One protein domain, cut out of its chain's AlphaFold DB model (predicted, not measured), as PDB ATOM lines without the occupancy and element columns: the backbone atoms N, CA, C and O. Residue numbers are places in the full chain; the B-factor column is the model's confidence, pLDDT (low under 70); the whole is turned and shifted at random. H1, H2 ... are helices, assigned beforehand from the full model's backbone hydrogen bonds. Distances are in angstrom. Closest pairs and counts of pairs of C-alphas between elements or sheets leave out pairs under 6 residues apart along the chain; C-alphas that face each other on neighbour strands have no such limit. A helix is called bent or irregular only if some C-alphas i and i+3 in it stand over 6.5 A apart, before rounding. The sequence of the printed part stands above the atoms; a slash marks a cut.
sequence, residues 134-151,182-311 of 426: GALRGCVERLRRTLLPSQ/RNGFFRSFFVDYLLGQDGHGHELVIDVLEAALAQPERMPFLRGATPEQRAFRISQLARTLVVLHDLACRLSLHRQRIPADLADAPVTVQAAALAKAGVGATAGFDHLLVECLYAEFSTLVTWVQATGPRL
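Overview. This is residues 134 to 151 and 182 to 311 of the 426 residues of an uncharacterized protein of Planctomycetes bacterium (UniProt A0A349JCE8). A long helix, H4, runs through the middle of the domain, with H1 and H3 beside its first part, H6 crossing it and H5 packed on its far part. On the side of H4 away from H1, H2 and H7 cross each other and make a second small group. The printed part has 148 residues with seven named helices, H1 to H7 in order along the chain, and no named strand; the class is all helix. It is compact, with a radius of gyration of the C-alphas of 16.0 A, and spans 49 by 35 by 28 A.

Along the chain. Find C-alpha 134 at (-3.186, -19.093, 29.862); from there H1 runs to residue 147, 19.4 A. After the cut, H2 covers residues 182 to 196, 20.2 A, and is neither bent nor irregular, but only just: C-alphas 192 and 195 are 6.3 A apart. H3 is residues 205 to 214. Find C-alpha 227 at (24.749, -17.121, 22.047), where H4 begins; it runs 44.0 A to residue 257, with a kink of 41 degrees near residue 251, and is irregular, C-alphas 253 and 256 being 8.1 A apart. H5 is residues 267 to 276 and H6 residues 285 to 293. H7, residues 297 to 310, is 19.6 A long, ends at C-alpha 310 (8.781, 7.883, 9.290), and is irregular, C-alphas 306 and 309 being 7.7 A apart.

Arrangement. Begin with H1, H3 and H4, a bundle, three helices that touch one another. H1 touches H3 with residues 143 to 146 alone, closest at the C-alphas of Thr 146 and Glu 210, 6.1 A. H3 and H4 form a helical hairpin at a shallow tilt of 16 degrees, opposite ways; the closest C-alphas, of Leu 209 and Ile 234, are 6.6 A apart. H6 touches H4, about perpendicular at 79 degrees, closest at the C-alphas of Val 242 and Cys 292, 5.6 A. H5 touches H4 at a steep tilt of 60 degrees, closest at the C-alphas of Leu 247 and Ala 271, 6.8 A. H2 touches H7 at 69 degrees, only just steep, closest at the C-alphas of Leu 195 and Gln 305, 5.4 A. H4 and H7 are near each other, while H1 and H7 are apart. Every O i to N i+4 pair is within hydrogen-bond range in H1, H3, H5 and H6; in H2 it is 7 of 11, in H4 25 of 27, in H7 8 of 10.

Size, cuts and confidence. The C-alphas farthest apart, of Gln 151 and Ala 260, are 51.8 A apart. Residues 152 to 181 are not printed, and C-alphas 151 and 182 stand 24.5 A apart across that cut. The link from H3 to H4, residues 215 to 226, is long. Look for pLDDT under 70 in 37 residues, among them 143 to 151 and 280 to 286.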
ATOM      1  N   GLY A 134      -3.949 -18.022  30.509       65.19
ATOM      2  CA  GLY A 134      -3.186 -19.093  29.862       65.19
ATOM      3  C   GLY A 134      -2.305 -18.586  28.717       65.19
ATOM      4  O   GLY A 134      -1.133 -18.945  28.655       65.19
ATOM      5  N   ALA A 135      -2.823 -17.688  27.873       64.50
ATOM      6  CA  ALA A 135      -2.071 -17.053  26.790       64.50
ATOM      7  C   ALA A 135      -0.918 -16.190  27.318       64.50
ATOM      8  O   ALA A 135       0.205 -16.279  26.822       64.50
ATOM      9  N   LEU A 136      -1.183 -15.393  28.359       67.00
ATOM     10  CA  LEU A 136      -0.167 -14.609  29.066       67.00
ATOM     11  C   LEU A 136       0.936 -15.512  29.611       67.00
ATOM     12  O   LEU A 136       2.114 -15.282  29.345       67.00
ATOM     13  N   ARG A 137       0.561 -16.581  30.318       67.75
ATOM     14  CA  ARG A 137       1.508 -17.531  30.903       67.75
ATOM     15  C   ARG A 137       2.326 -18.250  29.830       67.75
ATOM     16  O   ARG A 137       3.545 -18.304  29.942       67.75
ATOM     17  N   GLY A 138       1.685 -18.741  28.771       68.12
ATOM     18  CA  GLY A 138       2.349 -19.397  27.642       68.12
ATOM     19  C   GLY A 138       3.316 -18.468  26.905       68.12
ATOM     20  O   GLY A 138       4.443 -18.864  26.611       68.12
ATOM     21  N   CYS A 139       2.915 -17.212  26.675       68.62
ATOM     22  CA  CYS A 139       3.769 -16.157  26.125       68.62
ATOM     23  C   CYS A 139       5.009 -15.932  26.987       68.62
ATOM     24  O   CYS A 139       6.134 -16.000  26.495       68.62
ATOM     25  N   VAL A 140       4.797 -15.711  28.284       68.06
ATOM     26  CA  VAL A 140       5.863 -15.461  29.251       68.06
ATOM     27  C   VAL A 140       6.813 -16.657  29.329       68.06
ATOM     28  O   VAL A 140       8.022 -16.456  29.331       68.06
ATOM     29  N   GLU A 141       6.311 -17.892  29.315       71.12
ATOM     30  CA  GLU A 141       7.141 -19.104  29.313       71.12
ATOM     31  C   GLU A 141       7.903 -19.331  28.002       71.12
ATOM     32  O   GLU A 141       9.057 -19.765  28.029       71.12
ATOM     33  N   ARG A 142       7.303 -19.044  26.837       72.31
ATOM     34  CA  ARG A 142       8.039 -19.054  25.559       72.31
ATOM     35  C   ARG A 142       9.132 -17.997  25.576       72.31
ATOM     36  O   ARG A 142      10.291 -18.331  25.383       72.31
ATOM     37  N   LEU A 143       8.805 -16.759  25.934       69.31
ATOM     38  CA  LEU A 143       9.781 -15.682  26.079       69.31
ATOM     39  C   LEU A 143      10.893 -16.008  27.065       69.31
ATOM     40  O   LEU A 143      12.042 -15.721  26.777       69.31
ATOM     41  N   ARG A 144      10.586 -16.594  28.224       67.44
ATOM     42  CA  ARG A 144      11.604 -17.008  29.197       67.44
ATOM     43  C   ARG A 144      12.584 -17.980  28.555       67.44
ATOM     44  O   ARG A 144      13.783 -17.742  28.627       67.44
ATOM     45  N   ARG A 145      12.091 -19.000  27.848       67.06
ATOM     46  CA  ARG A 145      12.940 -19.945  27.103       67.06
ATOM     47  C   ARG A 145      13.764 -19.264  26.005       67.06
ATOM     48  O   ARG A 145      14.937 -19.580  25.844       67.06
ATOM     49  N   THR A 146      13.164 -18.318  25.289       63.72
ATOM     50  CA  THR A 146      13.790 -17.578  24.182       63.72
ATOM     51  C   THR A 146      14.841 -16.578  24.680       63.72
ATOM     52  O   THR A 146      15.898 -16.426  24.078       63.72
ATOM     53  N   LEU A 147      14.589 -15.890  25.793       61.34
ATOM     54  CA  LEU A 147      15.411 -14.777  26.277       61.34
ATOM     55  C   LEU A 147      16.419 -15.178  27.364       61.34
ATOM     56  O   LEU A 147      17.401 -14.466  27.563       61.34
ATOM     57  N   LEU A 148      16.199 -16.299  28.055       58.00
ATOM     58  CA  LEU A 148      17.069 -16.839  29.103       58.00
ATOM     59  C   LEU A 148      17.387 -18.309  28.786       58.00
ATOM     60  O   LEU A 148      16.757 -19.212  29.344       58.00
ATOM     61  N   PRO A 149      18.362 -18.594  27.905       47.81
ATOM     62  CA  PRO A 149      18.814 -19.964  27.713       47.81
ATOM     63  C   PRO A 149      19.365 -20.497  29.044       47.81
ATOM     64  O   PRO A 149      20.216 -19.851  29.658       47.81
ATOM     65  N   SER A 150      18.928 -21.686  29.478       43.22
ATOM     66  CA  SER A 150      19.265 -22.326  30.768       43.22
ATOM     67  C   SER A 150      20.763 -22.576  31.040       43.22
ATOM     68  O   SER A 150      21.099 -23.185  32.049       43.22
ATOM     69  N   GLN A 151      21.669 -22.121  30.170       43.72
ATOM     70  CA  GLN A 151      23.122 -22.210  30.346       43.72
ATOM     71  C   GLN A 151      23.822 -20.855  30.520       43.72
ATOM     72  O   GLN A 151      25.038 -20.832  30.678       43.72
ATOM     73  N   ARG A 182      23.207   0.175  19.773       59.25
ATOM     74  CA  ARG A 182      21.772  -0.117  19.834       59.25
ATOM     75  C   ARG A 182      21.018   0.428  18.618       59.25
ATOM     76  O   ARG A 182      20.229  -0.285  18.005       59.25
ATOM     77  N   ASN A 183      21.284   1.675  18.233       62.78
ATOM     78  CA  ASN A 183      20.641   2.286  17.069       62.78
ATOM     79  C   ASN A 183      21.072   1.618  15.754       62.78
ATOM     80  O   ASN A 183      20.240   1.448  14.866       62.78
ATOM     81  N   GLY A 184      22.342   1.213  15.633       64.12
ATOM     82  CA  GLY A 184      22.836   0.446  14.486       64.12
ATOM     83  C   GLY A 184      22.170  -0.926  14.377       64.12
ATOM     84  O   GLY A 184      21.706  -1.300  13.302       64.12
ATOM     85  N   PHE A 185      22.037  -1.634  15.503       69.88
ATOM     86  CA  PHE A 185      21.335  -2.915  15.582       69.88
ATOM     87  C   PHE A 185      19.877  -2.807  15.120       69.88
ATOM     88  O   PHE A 185      19.449  -3.542  14.232       69.88
ATOM     89  N   PHE A 186      19.114  -1.866  15.677       73.69
ATOM     90  CA  PHE A 186      17.708  -1.734  15.312       73.69
ATOM     91  C   PHE A 186      17.510  -1.213  13.891       73.69
ATOM     92  O   PHE A 186      16.566  -1.631  13.229       73.69
ATOM     93  N   ARG A 187      18.394  -0.339  13.396       73.69
ATOM     94  CA  ARG A 187      18.392   0.036  11.979       73.69
ATOM     95  C   ARG A 187      18.568  -1.203  11.102       73.69
ATOM     96  O   ARG A 187      17.784  -1.390  10.184       73.69
ATOM     97  N   SER A 188      19.519  -2.075  11.431       73.50
ATOM     98  CA  SER A 188      19.730  -3.311  10.675       73.50
ATOM     99  C   SER A 188      18.501  -4.226  10.678       73.50
ATOM    100  O   SER A 188      18.168  -4.803   9.649       73.50
ATOM    101  N   PHE A 189      17.771  -4.309  11.792       81.00
ATOM    102  CA  PHE A 189      16.524  -5.074  11.844       81.00
ATOM    103  C   PHE A 189      15.371  -4.405  11.079       81.00
ATOM    104  O   PHE A 189      14.805  -4.999  10.169       81.00
ATOM    105  N   PHE A 190      14.994  -3.175  11.434       78.31
ATOM    106  CA  PHE A 190      13.787  -2.543  10.890       78.31
ATOM    107  C   PHE A 190      13.973  -2.025   9.469       78.31
ATOM    108  O   PHE A 190      13.039  -2.096   8.683       78.31
ATOM    109  N   VAL A 191      15.149  -1.486   9.154       76.06
ATOM    110  CA  VAL A 191      15.421  -0.854   7.859       76.06
ATOM    111  C   VAL A 191      16.065  -1.851   6.911       76.06
ATOM    112  O   VAL A 191      15.558  -2.047   5.817       76.06
ATOM    113  N   ASP A 192      17.154  -2.500   7.314       75.06
ATOM    114  CA  ASP A 192      17.921  -3.309   6.359       75.06
ATOM    115  C   ASP A 192      17.313  -4.712   6.165       75.06
ATOM    116  O   ASP A 192      17.416  -5.278   5.079       75.06
ATOM    117  N   TYR A 193      16.669  -5.272   7.196       81.50
ATOM    118  CA  TYR A 193      16.002  -6.571   7.125       81.50
ATOM    119  C   TYR A 193      14.510  -6.428   6.793       81.50
ATOM    120  O   TYR A 193      14.110  -6.798   5.696       81.50
ATOM    121  N   LEU A 194      13.685  -5.863   7.685       81.69
ATOM    122  CA  LEU A 194      12.223  -5.878   7.525       81.69
ATOM    123  C   LEU A 194      11.696  -5.092   6.316       81.69
ATOM    124  O   LEU A 194      10.738  -5.550   5.704       81.69
ATOM    125  N   LEU A 195      12.281  -3.942   5.949       76.00
ATOM    126  CA  LEU A 195      11.812  -3.206   4.759       76.00
ATOM    127  C   LEU A 195      12.066  -3.963   3.453       76.00
ATOM    128  O   LEU A 195      11.343  -3.735   2.491       76.00
ATOM    129  N   GLY A 196      13.089  -4.821   3.417       71.62
ATOM    130  CA  GLY A 196      13.457  -5.609   2.240       71.62
ATOM    131  C   GLY A 196      12.870  -7.021   2.216       71.62
ATOM    132  O   GLY A 196      13.185  -7.772   1.298       71.62
ATOM    133  N   GLN A 197      12.077  -7.411   3.221       74.12
ATOM    134  CA  GLN A 197      11.388  -8.701   3.228       74.12
ATOM    135  C   GLN A 197      10.027  -8.581   2.547       74.12
ATOM    136  O   GLN A 197       9.182  -7.805   2.987       74.12
ATOM    137  N   ASP A 198       9.791  -9.439   1.557       57.56
ATOM    138  CA  ASP A 198       8.471  -9.683   0.989       57.56
ATOM    139  C   ASP A 198       8.005 -11.090   1.390       57.56
ATOM    140  O   ASP A 198       8.719 -12.073   1.202       57.56
ATOM    141  N   GLY A 199       6.788 -11.208   1.930       56.81
ATOM    142  CA  GLY A 199       6.069 -12.488   1.913       56.81
ATOM    143  C   GLY A 199       6.434 -13.555   2.958       56.81
ATOM    144  O   GLY A 199       6.332 -14.741   2.655       56.81
ATOM    145  N   HIS A 200       6.759 -13.200   4.206       54.72
ATOM    146  CA  HIS A 200       6.694 -14.188   5.296       54.72
ATOM    147  C   HIS A 200       5.233 -14.579   5.572       54.72
ATOM    148  O   HIS A 200       4.453 -13.789   6.107       54.72
ATOM    149  N   GLY A 201       4.853 -15.792   5.168       56.59
ATOM    150  CA  GLY A 201       3.505 -16.327   5.343       56.59
ATOM    151  C   GLY A 201       3.240 -16.747   6.788       56.59
ATOM    152  O   GLY A 201       3.951 -17.588   7.318       56.59
ATOM    153  N   HIS A 202       2.200 -16.175   7.399       59.34
ATOM    154  CA  HIS A 202       1.526 -16.611   8.635       59.34
ATOM    155  C   HIS A 202       2.369 -16.910   9.897       59.34
ATOM    156  O   HIS A 202       1.786 -17.350  10.888       59.34
ATOM    157  N   GLU A 203       3.687 -16.702   9.917       79.25
ATOM    158  CA  GLU A 203       4.529 -16.866  11.115       79.25
ATOM    159  C   GLU A 203       4.205 -15.789  12.155       79.25
ATOM    160  O   GLU A 203       3.910 -14.647  11.796       79.25
ATOM    161  N   LEU A 204       4.252 -16.121  13.448       82.94
ATOM    162  CA  LEU A 204       4.105 -15.121  14.506       82.94
ATOM    163  C   LEU A 204       5.434 -14.408  14.765       82.94
ATOM    164  O   LEU A 204       6.505 -14.985  14.575       82.94
ATOM    165  N   VAL A 205       5.384 -13.180  15.286       86.81
ATOM    166  CA  VAL A 205       6.594 -12.443  15.692       86.81
ATOM    167  C   VAL A 205       7.468 -13.289  16.627       86.81
ATOM    168  O   VAL A 205       8.678 -13.362  16.423       86.81
ATOM    169  N   ILE A 206       6.883 -13.976  17.614       85.38
ATOM    170  CA  ILE A 206       7.634 -14.852  18.525       85.38
ATOM    171  C   ILE A 206       8.295 -16.037  17.814       85.38
ATOM    172  O   ILE A 206       9.430 -16.370  18.150       85.38
ATOM    173  N   ASP A 207       7.639 -16.624  16.810       85.25
ATOM    174  CA  ASP A 207       8.183 -17.749  16.041       85.25
ATOM    175  C   ASP A 207       9.420 -17.298  15.250       85.25
ATOM    176  O   ASP A 207      10.444 -17.979  15.242       85.25
ATOM    177  N   VAL A 208       9.370 -16.099  14.658       85.88
ATOM    178  CA  VAL A 208      10.506 -15.511  13.933       85.88
ATOM    179  C   VAL A 208      11.668 -15.184  14.875       85.88
ATOM    180  O   VAL A 208      12.827 -15.419  14.532       85.88
ATOM    181  N   LEU A 209      11.386 -14.667  16.076       85.81
ATOM    182  CA  LEU A 209      12.419 -14.395  17.083       85.81
ATOM    183  C   LEU A 209      13.071 -15.688  17.604       85.81
ATOM    184  O   LEU A 209      14.285 -15.719  17.808       85.81
ATOM    185  N   GLU A 210      12.297 -16.759  17.786       84.19
ATOM    186  CA  GLU A 210      12.811 -18.086  18.147       84.19
ATOM    187  C   GLU A 210      13.657 -18.690  17.015       84.19
ATOM    188  O   GLU A 210      14.777 -19.153  17.250       84.19
ATOM    189  N   ALA A 211      13.178 -18.609  15.770       83.50
ATOM    190  CA  ALA A 211      13.922 -19.045  14.591       83.50
ATOM    191  C   ALA A 211      15.242 -18.274  14.433       83.50
ATOM    192  O   ALA A 211      16.266 -18.870  14.101       83.50
ATOM    193  N   ALA A 212      15.254 -16.974  14.742       81.75
ATOM    194  CA  ALA A 212      16.458 -16.146  14.726       81.75
ATOM    195  C   ALA A 212      17.525 -16.613  15.733       81.75
ATOM    196  O   ALA A 212      18.723 -16.481  15.475       81.75
ATOM    197  N   LEU A 213      17.120 -17.173  16.875       79.00
ATOM    198  CA  LEU A 213      18.056 -17.753  17.842       79.00
ATOM    199  C   LEU A 213      18.580 -19.116  17.394       79.00
ATOM    200  O   LEU A 213      19.773 -19.387  17.565       79.00
ATOM    201  N   ALA A 214      17.708 -19.943  16.818       82.69
ATOM    202  CA  ALA A 214      18.058 -21.269  16.322       82.69
ATOM    203  C   ALA A 214      18.962 -21.215  15.078       82.69
ATOM    204  O   ALA A 214      19.879 -22.023  14.957       82.69
ATOM    205  N   GLN A 215      18.717 -20.259  14.176       84.44
ATOM    206  CA  GLN A 215      19.370 -20.114  12.869       84.44
ATOM    207  C   GLN A 215      19.869 -18.667  12.670       84.44
ATOM    208  O   GLN A 215      19.350 -17.923  11.827       84.44
ATOM    209  N   PRO A 216      20.862 -18.213  13.462       80.50
ATOM    210  CA  PRO A 216      21.332 -16.824  13.452       80.50
ATOM    211  C   PRO A 216      21.911 -16.370  12.105       80.50
ATOM    212  O   PRO A 216      21.907 -15.183  11.797       80.50
ATOM    213  N   GLU A 217      22.405 -17.290  11.281       79.44
ATOM    214  CA  GLU A 217      22.969 -17.021   9.958       79.44
ATOM    215  C   GLU A 217      21.953 -16.422   8.974       79.44
ATOM    216  O   GLU A 217      22.336 -15.643   8.086       79.44
ATOM    217  N   ARG A 218      20.660 -16.721   9.176       76.94
ATOM    218  CA  ARG A 218      19.541 -16.192   8.379       76.94
ATOM    219  C   ARG A 218      19.230 -14.731   8.708       76.94
ATOM    220  O   ARG A 218      18.593 -14.057   7.911       76.94
ATOM    221  N   MET A 219      19.742 -14.228   9.832       76.94
ATOM    222  CA  MET A 219      19.501 -12.878  10.335       76.94
ATOM    223  C   MET A 219      20.809 -12.070  10.324       76.94
ATOM    224  O   MET A 219      21.643 -12.233  11.219       76.94
ATOM    225  N   PRO A 220      21.024 -11.168   9.344       75.81
ATOM    226  CA  PRO A 220      22.285 -10.433   9.197       75.81
ATOM    227  C   PRO A 220      22.761  -9.723  10.475       75.81
ATOM    228  O   PRO A 220      23.951  -9.733  10.779       75.81
ATOM    229  N   PHE A 221      21.833  -9.189  11.273       74.81
ATOM    230  CA  PHE A 221      22.093  -8.471  12.528       74.81
ATOM    231  C   PHE A 221      22.505  -9.366  13.719       74.81
ATOM    232  O   PHE A 221      22.884  -8.857  14.782       74.81
ATOM    233  N   LEU A 222      22.452 -10.696  13.569       74.62
ATOM    234  CA  LEU A 222      22.908 -11.677  14.565       74.62
ATOM    235  C   LEU A 222      24.209 -12.382  14.174       74.62
ATOM    236  O   LEU A 222      24.775 -13.110  14.994       74.62
ATOM    237  N   ARG A 223      24.710 -12.169  12.953       77.44
ATOM    238  CA  ARG A 223      25.940 -12.812  12.479       77.44
ATOM    239  C   ARG A 223      27.135 -12.414  13.349       77.44
ATOM    240  O   ARG A 223      27.308 -11.246  13.694       77.44
ATOM    241  N   GLY A 224      27.951 -13.404  13.708       72.56
ATOM    242  CA  GLY A 224      29.160 -13.217  14.520       72.56
ATOM    243  C   GLY A 224      28.918 -12.918  16.005       72.56
ATOM    244  O   GLY A 224      29.885 -12.691  16.726       72.56
ATOM    245  N   ALA A 225      27.668 -12.917  16.479       75.19
ATOM    246  CA  ALA A 225      27.351 -12.718  17.891       75.19
ATOM    247  C   ALA A 225      27.395 -14.038  18.679       75.19
ATOM    248  O   ALA A 225      26.931 -15.082  18.204       75.19
ATOM    249  N   THR A 226      27.899 -13.987  19.915       74.25
ATOM    250  CA  THR A 226      27.850 -15.141  20.831       74.25
ATOM    251  C   THR A 226      26.395 -15.509  21.164       74.25
ATOM    252  O   THR A 226      25.498 -14.676  20.986       74.25
ATOM    253  N   PRO A 227      26.101 -16.740  21.625       73.62
ATOM    254  CA  PRO A 227      24.749 -17.121  22.047       73.62
ATOM    255  C   PRO A 227      24.106 -16.127  23.031       73.62
ATOM    256  O   PRO A 227      22.950 -15.747  22.858       73.62
ATOM    257  N   GLU A 228      24.872 -15.628  24.001       68.81
ATOM    258  CA  GLU A 228      24.417 -14.677  25.022       68.81
ATOM    259  C   GLU A 228      24.106 -13.311  24.401       68.81
ATOM    260  O   GLU A 228      23.070 -12.706  24.676       68.81
ATOM    261  N   GLN A 229      24.973 -12.842  23.498       72.31
ATOM    262  CA  GLN A 229      24.754 -11.599  22.762       72.31
ATOM    263  C   GLN A 229      23.524 -11.686  21.852       72.31
ATOM    264  O   GLN A 229      22.810 -10.694  21.700       72.31
ATOM    265  N   ARG A 230      23.257 -12.855  21.257       74.38
ATOM    266  CA  ARG A 230      22.057 -13.099  20.444       74.38
ATOM    267  C   ARG A 230      20.793 -13.058  21.294       74.38
ATOM    268  O   ARG A 230      19.881 -12.308  20.953       74.38
ATOM    269  N   ALA A 231      20.767 -13.779  22.415       72.25
ATOM    270  CA  ALA A 231      19.643 -13.762  23.353       72.25
ATOM    271  C   ALA A 231      19.348 -12.337  23.855       72.25
ATOM    272  O   ALA A 231      18.209 -11.872  23.795       72.25
ATOM    273  N   PHE A 232      20.389 -11.590  24.239       72.44
ATOM    274  CA  PHE A 232      20.257 -10.189  24.633       72.44
ATOM    275  C   PHE A 232      19.693  -9.314  23.508       72.44
ATOM    276  O   PHE A 232      18.713  -8.603  23.720       72.44
ATOM    277  N   ARG A 233      20.263  -9.377  22.299       74.06
ATOM    278  CA  ARG A 233      19.779  -8.610  21.139       74.06
ATOM    279  C   ARG A 233      18.310  -8.905  20.830       74.06
ATOM    280  O   ARG A 233      17.540  -7.971  20.619       74.06
ATOM    281  N   ILE A 234      17.907 -10.174  20.874       79.56
ATOM    282  CA  ILE A 234      16.513 -10.592  20.677       79.56
ATOM    283  C   ILE A 234      15.606 -10.088  21.808       79.56
ATOM    284  O   ILE A 234      14.510  -9.607  21.530       79.56
ATOM    285  N   SER A 235      16.070 -10.077  23.063       74.56
ATOM    286  CA  SER A 235      15.311  -9.495  24.184       74.56
ATOM    287  C   SER A 235      15.049  -7.997  24.007       74.56
ATOM    288  O   SER A 235      13.937  -7.518  24.240       74.56
ATOM    289  N   GLN A 236      16.060  -7.256  23.546       74.81
ATOM    290  CA  GLN A 236      15.953  -5.820  23.301       74.81
ATOM    291  C   GLN A 236      15.040  -5.541  22.112       74.81
ATOM    292  O   GLN A 236      14.267  -4.581  22.124       74.81
ATOM    293  N   LEU A 237      15.088  -6.411  21.104       79.81
ATOM    294  CA  LEU A 237      14.184  -6.363  19.971       79.81
ATOM    295  C   LEU A 237      12.732  -6.601  20.387       79.81
ATOM    296  O   LEU A 237      11.892  -5.761  20.080       79.81
ATOM    297  N   ALA A 238      12.444  -7.659  21.147       79.44
ATOM    298  CA  ALA A 238      11.103  -7.943  21.655       79.44
ATOM    299  C   ALA A 238      10.533  -6.754  22.448       79.44
ATOM    300  O   ALA A 238       9.436  -6.284  22.161       79.44
ATOM    301  N   ARG A 239      11.312  -6.187  23.381       75.56
ATOM    302  CA  ARG A 239      10.905  -4.990  24.145       75.56
ATOM    303  C   ARG A 239      10.612  -3.794  23.243       75.56
ATOM    304  O   ARG A 239       9.629  -3.090  23.451       75.56
ATOM    305  N   THR A 240      11.455  -3.567  22.240       78.31
ATOM    306  CA  THR A 240      11.286  -2.448  21.304       78.31
ATOM    307  C   THR A 240      10.046  -2.630  20.440       78.31
ATOM    308  O   THR A 240       9.309  -1.671  20.239       78.31
ATOM    309  N   LEU A 241       9.773  -3.854  19.985       84.00
ATOM    310  CA  LEU A 241       8.562  -4.178  19.237       84.00
ATOM    311  C   LEU A 241       7.300  -3.898  20.060       84.00
ATOM    312  O   LEU A 241       6.387  -3.270  19.538       84.00
ATOM    313  N   VAL A 242       7.280  -4.241  21.352       81.25
ATOM    314  CA  VAL A 242       6.149  -3.927  22.249       81.25
ATOM    315  C   VAL A 242       5.928  -2.423  22.385       81.25
ATOM    316  O   VAL A 242       4.797  -1.950  22.297       81.25
ATOM    317  N   VAL A 243       7.005  -1.649  22.559       78.00
ATOM    318  CA  VAL A 243       6.920  -0.180  22.626       78.00
ATOM    319  C   VAL A 243       6.399   0.397  21.310       78.00
ATOM    320  O   VAL A 243       5.563   1.297  21.326       78.00
ATOM    321  N   LEU A 244       6.868  -0.114  20.168       80.94
ATOM    322  CA  LEU A 244       6.394   0.312  18.852       80.94
ATOM    323  C   LEU A 244       4.933  -0.084  18.607       80.94
ATOM    324  O   LEU A 244       4.200   0.706  18.019       80.94
ATOM    325  N   HIS A 245       4.504  -1.255  19.082       82.94
ATOM    326  CA  HIS A 245       3.119  -1.722  18.996       82.94
ATOM    327  C   HIS A 245       2.179  -0.803  19.777       82.94
ATOM    328  O   HIS A 245       1.221  -0.284  19.212       82.94
ATOM    329  N   ASP A 246       2.499  -0.500  21.039       79.00
ATOM    330  CA  ASP A 246       1.740   0.466  21.848       79.00
ATOM    331  C   ASP A 246       1.696   1.846  21.180       79.00
ATOM    332  O   ASP A 246       0.636   2.459  21.072       79.00
ATOM    333  N   LEU A 247       2.827   2.316  20.649       77.50
ATOM    334  CA  LEU A 247       2.902   3.580  19.921       77.50
ATOM    335  C   LEU A 247       1.970   3.602  18.705       77.50
ATOM    336  O   LEU A 247       1.233   4.567  18.499       77.50
ATOM    337  N   ALA A 248       2.000   2.536  17.909       80.12
ATOM    338  CA  ALA A 248       1.160   2.372  16.737       80.12
ATOM    339  C   ALA A 248      -0.326   2.332  17.118       80.12
ATOM    340  O   ALA A 248      -1.128   3.051  16.518       80.12
ATOM    341  N   CYS A 249      -0.680   1.602  18.179       78.06
ATOM    342  CA  CYS A 249      -2.031   1.566  18.731       78.06
ATOM    343  C   CYS A 249      -2.502   2.957  19.182       78.06
ATOM    344  O   CYS A 249      -3.605   3.378  18.822       78.06
ATOM    345  N   ARG A 250      -1.665   3.719  19.904       76.06
ATOM    346  CA  ARG A 250      -1.980   5.102  20.314       76.06
ATOM    347  C   ARG A 250      -2.225   6.005  19.114       76.06
ATOM    348  O   ARG A 250      -3.189   6.769  19.114       76.06
ATOM    349  N   LEU A 251      -1.370   5.922  18.096       79.19
ATOM    350  CA  LEU A 251      -1.511   6.714  16.875       79.19
ATOM    351  C   LEU A 251      -2.778   6.338  16.108       79.19
ATOM    352  O   LEU A 251      -3.478   7.230  15.639       79.19
ATOM    353  N   SER A 252      -3.112   5.050  16.028       80.31
ATOM    354  CA  SER A 252      -4.347   4.584  15.396       80.31
ATOM    355  C   SER A 252      -5.589   5.098  16.127       80.31
ATOM    356  O   SER A 252      -6.536   5.543  15.483       80.31
ATOM    357  N   LEU A 253      -5.599   5.056  17.462       76.12
ATOM    358  CA  LEU A 253      -6.742   5.481  18.273       76.12
ATOM    359  C   LEU A 253      -6.922   6.995  18.337       76.12
ATOM    360  O   LEU A 253      -8.042   7.501  18.345       76.12
ATOM    361  N   HIS A 254      -5.815   7.722  18.442       79.75
ATOM    362  CA  HIS A 254      -5.821   9.147  18.751       79.75
ATOM    363  C   HIS A 254      -5.330   9.999  17.588       79.75
ATOM    364  O   HIS A 254      -4.959  11.150  17.798       79.75
ATOM    365  N   ARG A 255      -5.385   9.477  16.356       81.44
ATOM    366  CA  ARG A 255      -4.946  10.190  15.148       81.44
ATOM    367  C   ARG A 255      -5.541  11.592  15.036       81.44
ATOM    368  O   ARG A 255      -4.839  12.531  14.693       81.44
ATOM    369  N   GLN A 256      -6.816  11.741  15.390       83.31
ATOM    370  CA  GLN A 256      -7.541  13.018  15.350       83.31
ATOM    371  C   GLN A 256      -7.021  14.059  16.357       83.31
ATOM    372  O   GLN A 256      -7.302  15.242  16.211       83.31
ATOM    373  N   ARG A 257      -6.284  13.631  17.390       83.06
ATOM    374  CA  ARG A 257      -5.667  14.515  18.392       83.06
ATOM    375  C   ARG A 257      -4.270  14.984  17.987       83.06
ATOM    376  O   ARG A 257      -3.677  15.785  18.704       83.06
ATOM    377  N   ILE A 258      -3.730  14.469  16.882       84.00
ATOM    378  CA  ILE A 258      -2.441  14.900  16.345       84.00
ATOM    379  C   ILE A 258      -2.687  16.187  15.545       84.00
ATOM    380  O   ILE A 258      -3.525  16.175  14.641       84.00
ATOM    381  N   PRO A 259      -1.982  17.290  15.853       85.19
ATOM    382  CA  PRO A 259      -2.047  18.513  15.059       85.19
ATOM    383  C   PRO A 259      -1.774  18.246  13.570       85.19
ATOM    384  O   PRO A 259      -0.905  17.438  13.234       85.19
ATOM    385  N   ALA A 260      -2.514  18.907  12.675       86.19
ATOM    386  CA  ALA A 260      -2.443  18.650  11.233       86.19
ATOM    387  C   ALA A 260      -1.042  18.909  10.647       86.19
ATOM    388  O   ALA A 260      -0.602  18.186   9.757       86.19
ATOM    389  N   ASP A 261      -0.312  19.879  11.199       88.31
ATOM    390  CA  ASP A 261       1.080  20.199  10.865       88.31
ATOM    391  C   ASP A 261       2.073  19.085  11.246       88.31
ATOM    392  O   ASP A 261       3.175  19.020  10.705       88.31
ATOM    393  N   LEU A 262       1.679  18.172  12.138       85.25
ATOM    394  CA  LEU A 262       2.485  17.031  12.573       85.25
ATOM    395  C   LEU A 262       2.064  15.703  11.924       85.25
ATOM    396  O   LEU A 262       2.676  14.676  12.220       85.25
ATOM    397  N   ALA A 263       1.067  15.692  11.032       79.69
ATOM    398  CA  ALA A 263       0.543  14.463  10.424       79.69
ATOM    399  C   ALA A 263       1.609  13.663   9.644       79.69
ATOM    400  O   ALA A 263       1.593  12.427   9.641       79.69
ATOM    401  N   ASP A 264       2.570  14.363   9.037       80.94
ATOM    402  CA  ASP A 264       3.689  13.769   8.295       80.94
ATOM    403  C   ASP A 264       5.006  13.726   9.081       80.94
ATOM    404  O   ASP A 264       6.020  13.236   8.579       80.94
ATOM    405  N   ALA A 265       5.002  14.184  10.334       81.44
ATOM    406  CA  ALA A 265       6.182  14.145  11.184       81.44
ATOM    407  C   ALA A 265       6.587  12.695  11.520       81.44
ATOM    408  O   ALA A 265       5.761  11.780  11.447       81.44
ATOM    409  N   PRO A 266       7.840  12.450  11.949       78.25
ATOM    410  CA  PRO A 266       8.251  11.135  12.428       78.25
ATOM    411  C   PRO A 266       7.347  10.620  13.552       78.25
ATOM    412  O   PRO A 266       6.889  11.398  14.392       78.25
ATOM    413  N   VAL A 267       7.166   9.301  13.625       74.19
ATOM    414  CA  VAL A 267       6.286   8.625  14.602       74.19
ATOM    415  C   VAL A 267       6.588   9.064  16.042       74.19
ATOM    416  O   VAL A 267       5.680   9.303  16.831       74.19
ATOM    417  N   THR A 268       7.862   9.276  16.379       72.00
ATOM    418  CA  THR A 268       8.293   9.776  17.698       72.00
ATOM    419  C   THR A 268       7.814  11.189  18.007       72.00
ATOM    420  O   THR A 268       7.556  11.514  19.162       72.00
ATOM    421  N   VAL A 269       7.716  12.047  16.990       78.06
ATOM    422  CA  VAL A 269       7.231  13.426  17.137       78.06
ATOM    423  C   VAL A 269       5.718  13.415  17.325       78.06
ATOM    424  O   VAL A 269       5.214  14.068  18.237       78.06
ATOM    425  N   GLN A 270       5.007  12.607  16.533       77.12
ATOM    426  CA  GLN A 270       3.567  12.395  16.691       77.12
ATOM    427  C   GLN A 270       3.235  11.829  18.080       77.12
ATOM    428  O   GLN A 270       2.334  12.311  18.762       77.12
ATOM    429  N   ALA A 271       4.028  10.869  18.554       72.44
ATOM    430  CA  ALA A 271       3.911  10.304  19.892       72.44
ATOM    431  C   ALA A 271       4.141  11.329  21.007       72.44
ATOM    432  O   ALA A 271       3.389  11.366  21.978       72.44
ATOM    433  N   ALA A 272       5.159  12.183  20.869       76.44
ATOM    434  CA  ALA A 272       5.417  13.253  21.827       76.44
ATOM    435  C   ALA A 272       4.262  14.267  21.868       76.44
ATOM    436  O   ALA A 272       3.925  14.766  22.941       76.44
ATOM    437  N   ALA A 273       3.626  14.547  20.727       75.88
ATOM    438  CA  ALA A 273       2.428  15.382  20.669       75.88
ATOM    439  C   ALA A 273       1.242  14.728  21.397       75.88
ATOM    440  O   ALA A 273       0.595  15.381  22.214       75.88
ATOM    441  N   LEU A 274       1.009  13.427  21.189       74.81
ATOM    442  CA  LEU A 274      -0.016  12.675  21.921       74.81
ATOM    443  C   LEU A 274       0.248  12.643  23.434       74.81
ATOM    444  O   LEU A 274      -0.676  12.845  24.221       74.81
ATOM    445  N   ALA A 275       1.503  12.458  23.848       75.06
ATOM    446  CA  ALA A 275       1.886  12.492  25.259       75.06
ATOM    447  C   ALA A 275       1.619  13.869  25.889       75.06
ATOM    448  O   ALA A 275       1.050  13.946  26.978       75.06
ATOM    449  N   LYS A 276       1.947  14.965  25.186       76.62
ATOM    450  CA  LYS A 276       1.596  16.336  25.612       76.62
ATOM    451  C   LYS A 276       0.085  16.548  25.712       76.62
ATOM    452  O   LYS A 276      -0.361  17.293  26.577       76.62
ATOM    453  N   ALA A 277      -0.695  15.873  24.870       75.88
ATOM    454  CA  ALA A 277      -2.155  15.868  24.920       75.88
ATOM    455  C   ALA A 277      -2.737  14.932  26.004       75.88
ATOM    456  O   ALA A 277      -3.945  14.692  26.024       75.88
ATOM    457  N   GLY A 278      -1.901  14.381  26.894       71.44
ATOM    458  CA  GLY A 278      -2.326  13.534  28.009       71.44
ATOM    459  C   GLY A 278      -2.708  12.105  27.615       71.44
ATOM    460  O   GLY A 278      -3.385  11.422  28.383       71.44
ATOM    461  N   VAL A 279      -2.312  11.632  26.430       71.06
ATOM    462  CA  VAL A 279      -2.581  10.255  25.988       71.06
ATOM    463  C   VAL A 279      -1.565   9.293  26.617       71.06
ATOM    464  O   VAL A 279      -0.386   9.276  26.252       71.06
ATOM    465  N   GLY A 280      -2.038   8.489  27.574       67.88
ATOM    466  CA  GLY A 280      -1.268   7.437  28.247       67.88
ATOM    467  C   GLY A 280      -1.077   6.162  27.413       67.88
ATOM    468  O   GLY A 280      -1.397   6.129  26.226       67.88
ATOM    469  N   ALA A 281      -0.530   5.117  28.043       67.88
ATOM    470  CA  ALA A 281      -0.419   3.779  27.450       67.88
ATOM    471  C   ALA A 281      -1.792   3.175  27.150       67.88
ATOM    472  O   ALA A 281      -2.745   3.415  27.896       67.88
ATOM    473  N   THR A 282      -1.900   2.400  26.065       58.72
ATOM    474  CA  THR A 282      -3.192   1.813  25.671       58.72
ATOM    475  C   THR A 282      -3.581   0.628  26.543       58.72
ATOM    476  O   THR A 282      -4.774   0.387  26.736       58.72
ATOM    477  N   ALA A 283      -2.591  -0.092  27.078       64.25
ATOM    478  CA  ALA A 283      -2.771  -1.252  27.943       64.25
ATOM    479  C   ALA A 283      -1.537  -1.486  28.840       64.25
ATOM    480  O   ALA A 283      -0.540  -0.765  28.766       64.25
ATOM    481  N   GLY A 284      -1.625  -2.491  29.717       64.56
ATOM    482  CA  GLY A 284      -0.485  -2.964  30.505       64.56
ATOM    483  C   GLY A 284       0.574  -3.639  29.631       64.56
ATOM    484  O   GLY A 284       0.262  -4.171  28.567       64.56
ATOM    485  N   PHE A 285       1.826  -3.639  30.097       66.62
ATOM    486  CA  PHE A 285       2.961  -4.188  29.347       66.62
ATOM    487  C   PHE A 285       2.748  -5.650  28.941       66.62
ATOM    488  O   PHE A 285       2.961  -5.978  27.782       66.62
ATOM    489  N   ASP A 286       2.272  -6.504  29.849       66.50
ATOM    490  CA  ASP A 286       2.086  -7.934  29.563       66.50
ATOM    491  C   ASP A 286       1.033  -8.180  28.478       66.50
ATOM    492  O   ASP A 286       1.170  -9.078  27.654       66.50
ATOM    493  N   HIS A 287      -0.005  -7.347  28.440       70.19
ATOM    494  CA  HIS A 287      -1.054  -7.434  27.429       70.19
ATOM    495  C   HIS A 287      -0.515  -7.033  26.050       70.19
ATOM    496  O   HIS A 287      -0.617  -7.807  25.102       70.19
ATOM    497  N   LEU A 288       0.193  -5.901  25.980       73.56
ATOM    498  CA  LEU A 288       0.884  -5.444  24.768       73.56
ATOM    499  C   LEU A 288       1.968  -6.423  24.305       73.56
ATOM    500  O   LEU A 288       2.221  -6.549  23.111       73.56
ATOM    501  N   LEU A 289       2.615  -7.112  25.244       75.81
ATOM    502  CA  LEU A 289       3.605  -8.143  24.973       75.81
ATOM    503  C   LEU A 289       2.972  -9.337  24.263       75.81
ATOM    504  O   LEU A 289       3.506  -9.770  23.246       75.81
ATOM    505  N   VAL A 290       1.827  -9.836  24.744       76.44
ATOM    506  CA  VAL A 290       1.100 -10.903  24.040       76.44
ATOM    507  C   VAL A 290       0.638 -10.422  22.672       76.44
ATOM    508  O   VAL A 290       0.920 -11.099  21.688       76.44
ATOM    509  N   GLU A 291       0.006  -9.250  22.585       79.88
ATOM    510  CA  GLU A 291      -0.470  -8.732  21.301       79.88
ATOM    511  C   GLU A 291       0.653  -8.576  20.279       79.88
ATOM    512  O   GLU A 291       0.514  -8.973  19.128       79.88
ATOM    513  N   CYS A 292       1.791  -8.035  20.701       84.75
ATOM    514  CA  CYS A 292       2.925  -7.823  19.822       84.75
ATOM    515  C   CYS A 292       3.572  -9.140  19.381       84.75
ATOM    516  O   CYS A 292       3.962  -9.277  18.224       84.75
ATOM    517  N   LEU A 293       3.756 -10.090  20.299       83.75
ATOM    518  CA  LEU A 293       4.515 -11.310  20.024       83.75
ATOM    519  C   LEU A 293       3.705 -12.374  19.299       83.75
ATOM    520  O   LEU A 293       4.270 -13.160  18.540       83.75
ATOM    521  N   TYR A 294       2.394 -12.375  19.506       81.69
ATOM    522  CA  TYR A 294       1.469 -13.223  18.768       81.69
ATOM    523  C   TYR A 294       0.896 -12.537  17.533       81.69
ATOM    524  O   TYR A 294       0.050 -13.128  16.866       81.69
ATOM    525  N   ALA A 295       1.359 -11.327  17.202       82.75
ATOM    526  CA  ALA A 295       1.029 -10.712  15.932       82.75
ATOM    527  C   ALA A 295       1.587 -11.531  14.768       82.75
ATOM    528  O   ALA A 295       2.703 -12.053  14.846       82.75
ATOM    529  N   GLU A 296       0.829 -11.609  13.673       82.94
ATOM    530  CA  GLU A 296       1.369 -12.138  12.424       82.94
ATOM    531  C   GLU A 296       2.547 -11.266  11.976       82.94
ATOM    532  O   GLU A 296       2.440 -10.040  11.874       82.94
ATOM    533  N   PHE A 297       3.678 -11.894  11.679       85.56
ATOM    534  CA  PHE A 297       4.897 -11.206  11.280       85.56
ATOM    535  C   PHE A 297       4.710 -10.415   9.978       85.56
ATOM    536  O   PHE A 297       5.250  -9.320   9.841       85.56
ATOM    537  N   SER A 298       3.862 -10.901   9.066       83.75
ATOM    538  CA  SER A 298       3.423 -10.177   7.864       83.75
ATOM    539  C   SER A 298       2.788  -8.820   8.191       83.75
ATOM    540  O   SER A 298       3.040  -7.837   7.491       83.75
ATOM    541  N   THR A 299       2.009  -8.722   9.275       85.19
ATOM    542  CA  THR A 299       1.384  -7.460   9.704       85.19
ATOM    543  C   THR A 299       2.415  -6.485  10.261       85.19
ATOM    544  O   THR A 299       2.334  -5.291   9.973       85.19
ATOM    545  N   LEU A 300       3.434  -6.985  10.973       87.06
ATOM    546  CA  LEU A 300       4.584  -6.184  11.396       87.06
ATOM    547  C   LEU A 300       5.369  -5.677  10.181       87.06
ATOM    548  O   LEU A 300       5.645  -4.484  10.108       87.06
ATOM    549  N   VAL A 301       5.701  -6.548   9.221       86.75
ATOM    550  CA  VAL A 301       6.412  -6.167   7.988       86.75
ATOM    551  C   VAL A 301       5.623  -5.104   7.228       86.75
ATOM    552  O   VAL A 301       6.165  -4.041   6.946       86.75
ATOM    553  N   THR A 302       4.328  -5.327   6.997       86.06
ATOM    554  CA  THR A 302       3.441  -4.370   6.315       86.06
ATOM    555  C   THR A 302       3.412  -3.025   7.042       86.06
ATOM    556  O   THR A 302       3.528  -1.965   6.422       86.06
ATOM    557  N   TRP A 303       3.303  -3.043   8.374       85.69
ATOM    558  CA  TRP A 303       3.325  -1.826   9.176       85.69
ATOM    559  C   TRP A 303       4.675  -1.102   9.089       85.69
ATOM    560  O   TRP A 303       4.704   0.122   8.937       85.69
ATOM    561  N   VAL A 304       5.791  -1.834   9.139       84.38
ATOM    562  CA  VAL A 304       7.142  -1.278   8.985       84.38
ATOM    563  C   VAL A 304       7.366  -0.757   7.570       84.38
ATOM    564  O   VAL A 304       7.973   0.291   7.430       84.38
ATOM    565  N   GLN A 305       6.846  -1.385   6.521       82.88
ATOM    566  CA  GLN A 305       6.930  -0.865   5.151       82.88
ATOM    567  C   GLN A 305       6.123   0.431   4.989       82.88
ATOM    568  O   GLN A 305       6.627   1.411   4.441       82.88
ATOM    569  N   ALA A 306       4.912   0.486   5.551       80.12
ATOM    570  CA  ALA A 306       4.072   1.683   5.519       80.12
ATOM    571  C   ALA A 306       4.644   2.844   6.358       80.12
ATOM    572  O   ALA A 306       4.509   4.014   5.997       80.12
ATOM    573  N   THR A 307       5.282   2.529   7.488       74.88
ATOM    574  CA  THR A 307       5.693   3.521   8.500       74.88
ATOM    575  C   THR A 307       7.207   3.761   8.526       74.88
ATOM    576  O   THR A 307       7.671   4.759   9.071       74.88
ATOM    577  N   GLY A 308       7.992   2.884   7.908       68.19
ATOM    578  CA  GLY A 308       9.458   2.828   7.882       68.19
ATOM    579  C   GLY A 308      10.149   4.132   7.526       68.19
ATOM    580  O   GLY A 308      11.018   4.564   8.283       68.19
ATOM    581  N   PRO A 309       9.716   4.841   6.467       61.44
ATOM    582  CA  PRO A 309      10.262   6.157   6.137       61.44
ATOM    583  C   PRO A 309      10.107   7.192   7.270       61.44
ATOM    584  O   PRO A 309      10.862   8.159   7.344       61.44
ATOM    585  N   ARG A 310       9.130   6.993   8.167       65.25
ATOM    586  CA  ARG A 310       8.781   7.883   9.290       65.25
ATOM    587  C   ARG A 310       9.204   7.322  10.653       65.25
ATOM    588  O   ARG A 310       9.093   8.022  11.668       65.25
ATOM    589  N   LEU A 311       9.701   6.086  10.701       64.94
ATOM    590  CA  LEU A 311      10.216   5.433  11.899       64.94
ATOM    591  C   LEU A 311      11.583   6.025  12.256       64.94
ATOM    592  O   LEU A 311      12.641   5.506  11.912       64.94
TER     593      LEU A 311